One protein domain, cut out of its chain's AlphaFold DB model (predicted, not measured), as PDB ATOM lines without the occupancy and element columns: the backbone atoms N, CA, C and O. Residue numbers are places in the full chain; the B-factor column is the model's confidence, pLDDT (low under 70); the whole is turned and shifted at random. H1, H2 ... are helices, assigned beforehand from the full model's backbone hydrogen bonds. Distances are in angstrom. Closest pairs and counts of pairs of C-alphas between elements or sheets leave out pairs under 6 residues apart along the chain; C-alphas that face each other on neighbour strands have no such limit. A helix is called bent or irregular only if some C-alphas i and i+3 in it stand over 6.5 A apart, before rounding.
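AT A GLANCE: This is residues 55 to 106 of the 242 residues of an uncharacterized protein of Hypoxylon sp. CI-4A (UniProt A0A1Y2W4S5). A long arm ends in a small head: helix H1 is the arm, and at its far end H2 carries the chain onward into the head, where H3 packs crosswise on H2. Residues 55 to 63, which have no named element, make a small hook at the other end of H1, and most of H1, residues 68 to 78, stands free. The printed part has 52 residues with three named helices, H1, H2 and H3 in that order along the chain, and no named strand, and its class is all helix. The whole is extended, with a radius of gyration of the C-alphas of 15.9 A, and its outline is a rod spanning 45 by 20 by 14 A.

HOW THE PARTS SIT: H1, residues 64 to 78, is the longest helix and touches no helix. H1 and H2, residues 80 to 88, meet only through their link, which is tight, with the one residue Met 79 between them. H3, residues 94 to 105, touches H2, with 7 pairs of C-alphas within 8 A. The closest C-alphas of the two are those of Tyr 86 and Ala 97, 6.1 A apart, and their centres are 9.9 A apart. The lines of H2 and H3 stand at 72 degrees, only just about perpendicular. H1 and H3 are apart. In the backbones of H2 and H3 every O i to N i+4 pair is within hydrogen-bond range, and in H1 10 of 11 pairs are.

IN THESE COORDINATES: H1 begins at C-alpha 64, at (98.917, 285.998, 294.624), and ends at C-alpha 78, at (108.700, 268.608, 285.520), 21.9 A from first to last C-alpha. H2, from Asn 80 to Thr 88, measures 12.7 A in the same way. H3, from Pro 94 to Asn 105, measures 16.0 A and ends at C-alpha 105, at (120.220, 261.081, 283.783). None of the three helices is bent or irregular.

THE WHOLE: The two C-alphas farthest apart in the domain are those of Pro 58, before H1, and Gly 91, between H2 and H3, at 46.6 A. The first and last printed C-alphas, those of Ala 55 and Ile 106, are 40.4 A apart. The printed part has no cut. The links from H1 to H2 and from H2 to H3 are both tight, the second with 5 residues between its helices. The mean pLDDT of the printed part is 90.1, and no printed residue is under 70.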
ATOM      1  N   ALA A  55      93.136 292.764 294.549       79.75
ATOM      2  CA  ALA A  55      93.291 291.321 294.744       79.75
ATOM      3  C   ALA A  55      94.163 290.665 293.654       79.75
ATOM      4  O   ALA A  55      94.673 289.561 293.848       79.75
ATOM      5  N   VAL A  56      94.326 291.337 292.508       86.06
ATOM      6  CA  VAL A  56      95.172 290.900 291.393       86.06
ATOM      7  C   VAL A  56      96.457 291.719 291.328       86.06
ATOM      8  O   VAL A  56      96.430 292.946 291.474       86.06
ATOM      9  N   LYS A  57      97.580 291.044 291.060       81.44
ATOM     10  CA  LYS A  57      98.881 291.684 290.838       81.44
ATOM     11  C   LYS A  57      98.807 292.512 289.544       81.44
ATOM     12  O   LYS A  57      98.516 291.936 288.494       81.44
ATOM     13  N   PRO A  58      99.099 293.826 289.567       76.25
ATOM     14  CA  PRO A  58      98.845 294.730 288.437       76.25
ATOM     15  C   PRO A  58      99.618 294.378 287.158       76.25
ATOM     16  O   PRO A  58      99.141 294.652 286.064       76.25
ATOM     17  N   ASN A  59     100.775 293.722 287.281       80.56
ATOM     18  CA  ASN A  59     101.623 293.383 286.135       80.56
ATOM     19  C   ASN A  59     101.277 292.029 285.494       80.56
ATOM     20  O   ASN A  59     101.692 291.769 284.371       80.56
ATOM     21  N   ILE A  60     100.568 291.154 286.215       85.19
ATOM     22  CA  ILE A  60     100.350 289.749 285.822       85.19
ATOM     23  C   ILE A  60      98.850 289.454 285.651       85.19
ATOM     24  O   ILE A  60      98.472 288.540 284.929       85.19
ATOM     25  N   GLY A  61      97.974 290.237 286.285       88.75
ATOM     26  CA  GLY A  61      96.522 290.078 286.175       88.75
ATOM     27  C   GLY A  61      95.955 288.872 286.932       88.75
ATOM     28  O   GLY A  61      94.773 288.575 286.795       88.75
ATOM     29  N   ILE A  62      96.767 288.195 287.749       92.12
ATOM     30  CA  ILE A  62      96.354 287.057 288.583       92.12
ATOM     31  C   ILE A  62      96.498 287.387 290.067       92.12
ATOM     32  O   ILE A  62      97.244 288.293 290.449       92.12
ATOM     33  N   THR A  63      95.776 286.652 290.909       92.62
ATOM     34  CA  THR A  63      95.923 286.759 292.363       92.62
ATOM     35  C   THR A  63      97.245 286.148 292.821       92.62
ATOM     36  O   THR A  63      97.824 285.293 292.149       92.62
ATOM     37  N   GLU A  64      97.711 286.556 294.002       88.00
ATOM     38  CA  GLU A  64      98.917 285.998 294.624       88.00
ATOM     39  C   GLU A  64      98.832 284.474 294.805       88.00
ATOM     40  O   GLU A  64      99.779 283.755 294.504       88.00
ATOM     41  N   ALA A  65      97.666 283.969 295.217       89.19
ATOM     42  CA  ALA A  65      97.445 282.537 295.412       89.19
ATOM     43  C   ALA A  65      97.591 281.735 294.108       89.19
ATOM     44  O   ALA A  65      98.173 280.654 294.105       89.19
ATOM     45  N   VAL A  66      97.094 282.271 292.987       91.94
ATOM     46  CA  VAL A  66      97.248 281.630 291.673       91.94
ATOM     47  C   VAL A  66      98.708 281.673 291.229       91.94
ATOM     48  O   VAL A  66      99.202 280.687 290.699       91.94
ATOM     49  N   PHE A  67      99.414 282.776 291.479       92.56
ATOM     50  CA  PHE A  67     100.836 282.889 291.155       92.56
ATOM     51  C   PHE A  67     101.686 281.840 291.895       92.56
ATOM     52  O   PHE A  67     102.423 281.100 291.251       92.56
ATOM     53  N   GLN A  68     101.518 281.706 293.213       92.25
ATOM     54  CA  GLN A  68     102.236 280.701 294.014       92.25
ATOM     55  C   GLN A  68     101.893 279.267 293.594       92.25
ATOM     56  O   GLN A  68     102.765 278.405 293.528       92.25
ATOM     57  N   TYR A  69     100.621 279.007 293.277       94.19
ATOM     58  CA  TYR A  69     100.211 277.718 292.730       94.19
ATOM     59  C   TYR A  69     100.958 277.407 291.427       94.19
ATOM     60  O   TYR A  69     101.493 276.309 291.290       94.19
ATOM     61  N   LEU A  70     101.034 278.372 290.502       93.50
ATOM     62  CA  LEU A  70     101.741 278.217 289.230       93.50
ATOM     63  C   LEU A  70     103.238 277.934 289.423       93.50
ATOM     64  O   LEU A  70     103.748 277.033 288.762       93.50
ATOM     65  N   GLU A  71     103.909 278.610 290.361       91.62
ATOM     66  CA  GLU A  71     105.317 278.323 290.689       91.62
ATOM     67  C   GLU A  71     105.521 276.869 291.142       91.62
ATOM     68  O   GLU A  71     106.447 276.192 290.696       91.62
ATOM     69  N   ILE A  72     104.642 276.357 292.008       93.44
ATOM     70  CA  ILE A  72     104.772 274.993 292.534       93.44
ATOM     71  C   ILE A  72     104.464 273.960 291.446       93.44
ATOM     72  O   ILE A  72     105.211 272.989 291.292       93.44
ATOM     73  N   ILE A  73     103.379 274.141 290.684       94.00
ATOM     74  CA  ILE A  73     102.994 273.147 289.675       94.00
ATOM     75  C   ILE A  73     103.964 273.089 288.501       94.00
ATOM     76  O   ILE A  73     104.090 272.030 287.892       94.00
ATOM     77  N   GLU A  74     104.660 274.184 288.196       91.25
ATOM     78  CA  GLU A  74     105.692 274.187 287.166       91.25
ATOM     79  C   GLU A  74     106.825 273.230 287.545       91.25
ATOM     80  O   GLU A  74     107.203 272.365 286.750       91.25
ATOM     81  N   VAL A  75     107.305 273.316 288.788       91.00
ATOM     82  CA  VAL A  75     108.363 272.436 289.295       91.00
ATOM     83  C   VAL A  75     107.866 270.995 289.392       91.00
ATOM     84  O   VAL A  75     108.488 270.084 288.845       91.00
ATOM     85  N   VAL A  76     106.716 270.770 290.034       91.75
ATOM     86  CA  VAL A  76     106.168 269.418 290.236       91.75
ATOM     87  C   VAL A  76     105.819 268.749 288.901       91.75
ATOM     88  O   VAL A  76     106.057 267.552 288.735       91.75
ATOM     89  N   GLY A  77     105.326 269.510 287.921       89.88
ATOM     90  CA  GLY A  77     105.023 269.014 286.578       89.88
ATOM     91  C   GLY A  77     106.256 268.490 285.837       89.88
ATOM     92  O   GLY A  77     106.159 267.507 285.098       89.88
ATOM     93  N   GLN A  78     107.429 269.081 286.079       87.12
ATOM     94  CA  GLN A  78     108.700 268.608 285.520       87.12
ATOM     95  C   GLN A  78     109.313 267.437 286.302       87.12
ATOM     96  O   GLN A  78     110.150 266.715 285.764       87.12
ATOM     97  N   MET A  79     108.884 267.189 287.544       91.50
ATOM     98  CA  MET A  79     109.429 266.126 288.404       91.50
ATOM     99  C   MET A  79     108.871 264.724 288.114       91.50
ATOM    100  O   MET A  79     109.293 263.759 288.752       91.50
ATOM    101  N   ASN A  80     107.985 264.558 287.127       91.75
ATOM    102  CA  ASN A  80     107.434 263.248 286.752       91.75
ATOM    103  C   ASN A  80     108.497 262.145 286.541       91.75
ATOM    104  O   ASN A  80     108.317 261.041 287.065       91.75
ATOM    105  N   PRO A  81     109.622 262.379 285.839       91.56
ATOM    106  CA  PRO A  81     110.672 261.369 285.697       91.56
ATOM    107  C   PRO A  81     111.312 260.970 287.033       91.56
ATOM    108  O   PRO A  81     111.592 259.794 287.253       91.56
ATOM    109  N   LEU A  82     111.488 261.931 287.944       92.62
ATOM    110  CA  LEU A  82     112.023 261.679 289.278       92.62
ATOM    111  C   LEU A  82     111.043 260.866 290.132       92.62
ATOM    112  O   LEU A  82     111.471 259.951 290.832       92.62
ATOM    113  N   PHE A  83     109.738 261.141 290.051       93.31
ATOM    114  CA  PHE A  83     108.729 260.334 290.746       93.31
ATOM    115  C   PHE A  83     108.726 258.886 290.250       93.31
ATOM    116  O   PHE A  83     108.709 257.959 291.056       93.31
ATOM    117  N   ASN A  84     108.826 258.679 288.934       92.94
ATOM    118  CA  ASN A  84     108.958 257.337 288.365       92.94
ATOM    119  C   ASN A  84     110.240 256.635 288.834       92.94
ATOM    120  O   ASN A  84     110.188 255.467 289.209       92.94
ATOM    121  N   PHE A  85     111.370 257.346 288.862       93.38
ATOM    122  CA  PHE A  85     112.628 256.816 289.391       93.38
ATOM    123  C   PHE A  85     112.502 256.413 290.865       93.38
ATOM    124  O   PHE A  85     112.945 255.336 291.253       93.38
ATOM    125  N   TYR A  86     111.852 257.237 291.686       94.38
ATOM    126  CA  TYR A  86     111.639 256.932 293.098       94.38
ATOM    127  C   TYR A  86     110.774 255.678 293.297       94.38
ATOM    128  O   TYR A  86     111.106 254.825 294.118       94.38
ATOM    129  N   HIS A  87     109.706 255.515 292.511       93.81
ATOM    130  CA  HIS A  87     108.842 254.332 292.585       93.81
ATOM    131  C   HIS A  87     109.560 253.026 292.216       93.81
ATOM    132  O   HIS A  87     109.203 251.970 292.737       93.81
ATOM    133  N   THR A  88     110.565 253.077 291.337       93.88
ATOM    134  CA  THR A  88     111.348 251.893 290.941       93.88
ATOM    135  C   THR A  88     112.512 251.584 291.883       93.88
ATOM    136  O   THR A  88     113.093 250.505 291.781       93.88
ATOM    137  N   HIS A  89     112.819 252.475 292.832       91.94
ATOM    138  CA  HIS A  89     113.905 252.319 293.803       91.94
ATOM    139  C   HIS A  89     113.373 252.394 295.245       91.94
ATOM    140  O   HIS A  89     113.637 253.367 295.965       91.94
ATOM    141  N   PRO A  90     112.616 251.373 295.698       89.62
ATOM    142  CA  PRO A  90     112.092 251.343 297.056       89.62
ATOM    143  C   PRO A  90     113.237 251.340 298.078       89.62
ATOM    144  O   PRO A  90     114.211 250.605 297.939       89.62
ATOM    145  N   GLY A  91     113.110 252.159 299.124       90.75
ATOM    146  CA  GLY A  91     114.099 252.263 300.203       90.75
ATOM    147  C   GLY A  91     115.110 253.402 300.053       90.75
ATOM    148  O   GLY A  91     115.853 253.667 300.997       90.75
ATOM    149  N   LEU A  92     115.114 254.124 298.927       93.81
ATOM    150  CA  LEU A  92     115.826 255.399 298.842       93.81
ATOM    151  C   LEU A  92     115.050 256.496 299.573       93.81
ATOM    152  O   LEU A  92     113.826 256.554 299.521       93.81
ATOM    153  N   SER A  93     115.772 257.408 300.224       94.56
ATOM    154  CA  SER A  93     115.186 258.676 300.667       94.56
ATOM    155  C   SER A  93     114.968 259.607 299.461       94.56
ATOM    156  O   SER A  93     115.719 259.509 298.481       94.56
ATOM    157  N   PRO A  94     114.005 260.547 299.510       90.25
ATOM    158  CA  PRO A  94     113.743 261.468 298.400       90.25
ATOM    159  C   PRO A  94     114.981 262.254 297.941       90.25
ATOM    160  O   PRO A  94     115.217 262.389 296.742       90.25
ATOM    161  N   TYR A  95     115.818 262.703 298.882       93.94
ATOM    162  CA  TYR A  95     117.062 263.411 298.569       93.94
ATOM    163  C   TYR A  95     118.087 262.505 297.882       93.94
ATOM    164  O   TYR A  95     118.618 262.867 296.835       93.94
ATOM    165  N   SER A  96     118.307 261.293 298.406       93.81
ATOM    166  CA  SER A  96     119.226 260.336 297.770       93.81
ATOM    167  C   SER A  96     118.762 259.913 296.374       93.81
ATOM    168  O   SER A  96     119.585 259.701 295.487       93.81
ATOM    169  N   ALA A  97     117.448 259.817 296.152       93.56
ATOM    170  CA  ALA A  97     116.901 259.489 294.843       93.56
ATOM    171  C   ALA A  97     117.106 260.626 293.834       93.56
ATOM    172  O   ALA A  97     117.444 260.356 292.685       93.56
ATOM    173  N   LEU A  98     116.964 261.886 294.260       92.69
ATOM    174  CA  LEU A  98     117.260 263.049 293.424       92.69
ATOM    175  C   LEU A  98     118.732 263.075 292.998       92.69
ATOM    176  O   LEU A  98     119.015 263.200 291.807       92.69
ATOM    177  N   GLU A  99     119.665 262.917 293.938       92.81
ATOM    178  CA  GLU A  99     121.103 262.919 293.633       92.81
ATOM    179  C   GLU A  99     121.482 261.807 292.651       92.81
ATOM    180  O   GLU A  99     122.200 262.051 291.674       92.81
ATOM    181  N   GLN A 100     120.961 260.595 292.863       92.19
ATOM    182  CA  GLN A 100     121.193 259.480 291.950       92.19
ATOM    183  C   GLN A 100     120.550 259.733 290.585       92.19
ATOM    184  O   GLN A 100     121.209 259.527 289.565       92.19
ATOM    185  N   TYR A 101     119.313 260.232 290.541       91.69
ATOM    186  CA  TYR A 101     118.622 260.540 289.292       91.69
ATOM    187  C   TYR A 101     119.395 261.570 288.458       91.69
ATOM    188  O   TYR A 101     119.647 261.325 287.279       91.69
ATOM    189  N   VAL A 102     119.833 262.675 289.067       91.31
ATOM    190  CA  VAL A 102     120.629 263.726 288.407       91.31
ATOM    191  C   VAL A 102     121.960 263.164 287.902       91.31
ATOM    192  O   VAL A 102     122.325 263.377 286.742       91.31
ATOM    193  N   SER A 103     122.659 262.393 288.735       89.81
ATOM    194  CA  SER A 103     123.966 261.820 288.385       89.81
ATOM    195  C   SER A 103     123.891 260.858 287.191       89.81
ATOM    196  O   SER A 103     124.777 260.858 286.338       89.81
ATOM    197  N   HIS A 104     122.823 260.060 287.095       82.88
ATOM    198  CA  HIS A 104     122.646 259.087 286.012       82.88
ATOM    199  C   HIS A 104     122.018 259.694 284.750       82.88
ATOM    200  O   HIS A 104     122.408 259.326 283.647       82.88
ATOM    201  N   ASN A 105     121.067 260.624 284.892       80.69
ATOM    202  CA  ASN A 105     120.220 261.081 283.783       80.69
ATOM    203  C   ASN A 105     120.545 262.490 283.278       80.69
ATOM    204  O   ASN A 105     120.088 262.842 282.199       80.69
ATOM    205  N   ILE A 106     121.293 263.305 284.027       77.50
ATOM    206  CA  ILE A 106     121.632 264.685 283.632       77.50
ATOM    207  C   ILE A 106     123.130 264.810 283.372       77.50
ATOM    208  O   ILE A 106     123.540 265.361 282.353       77.50
TER     209      ILE A 106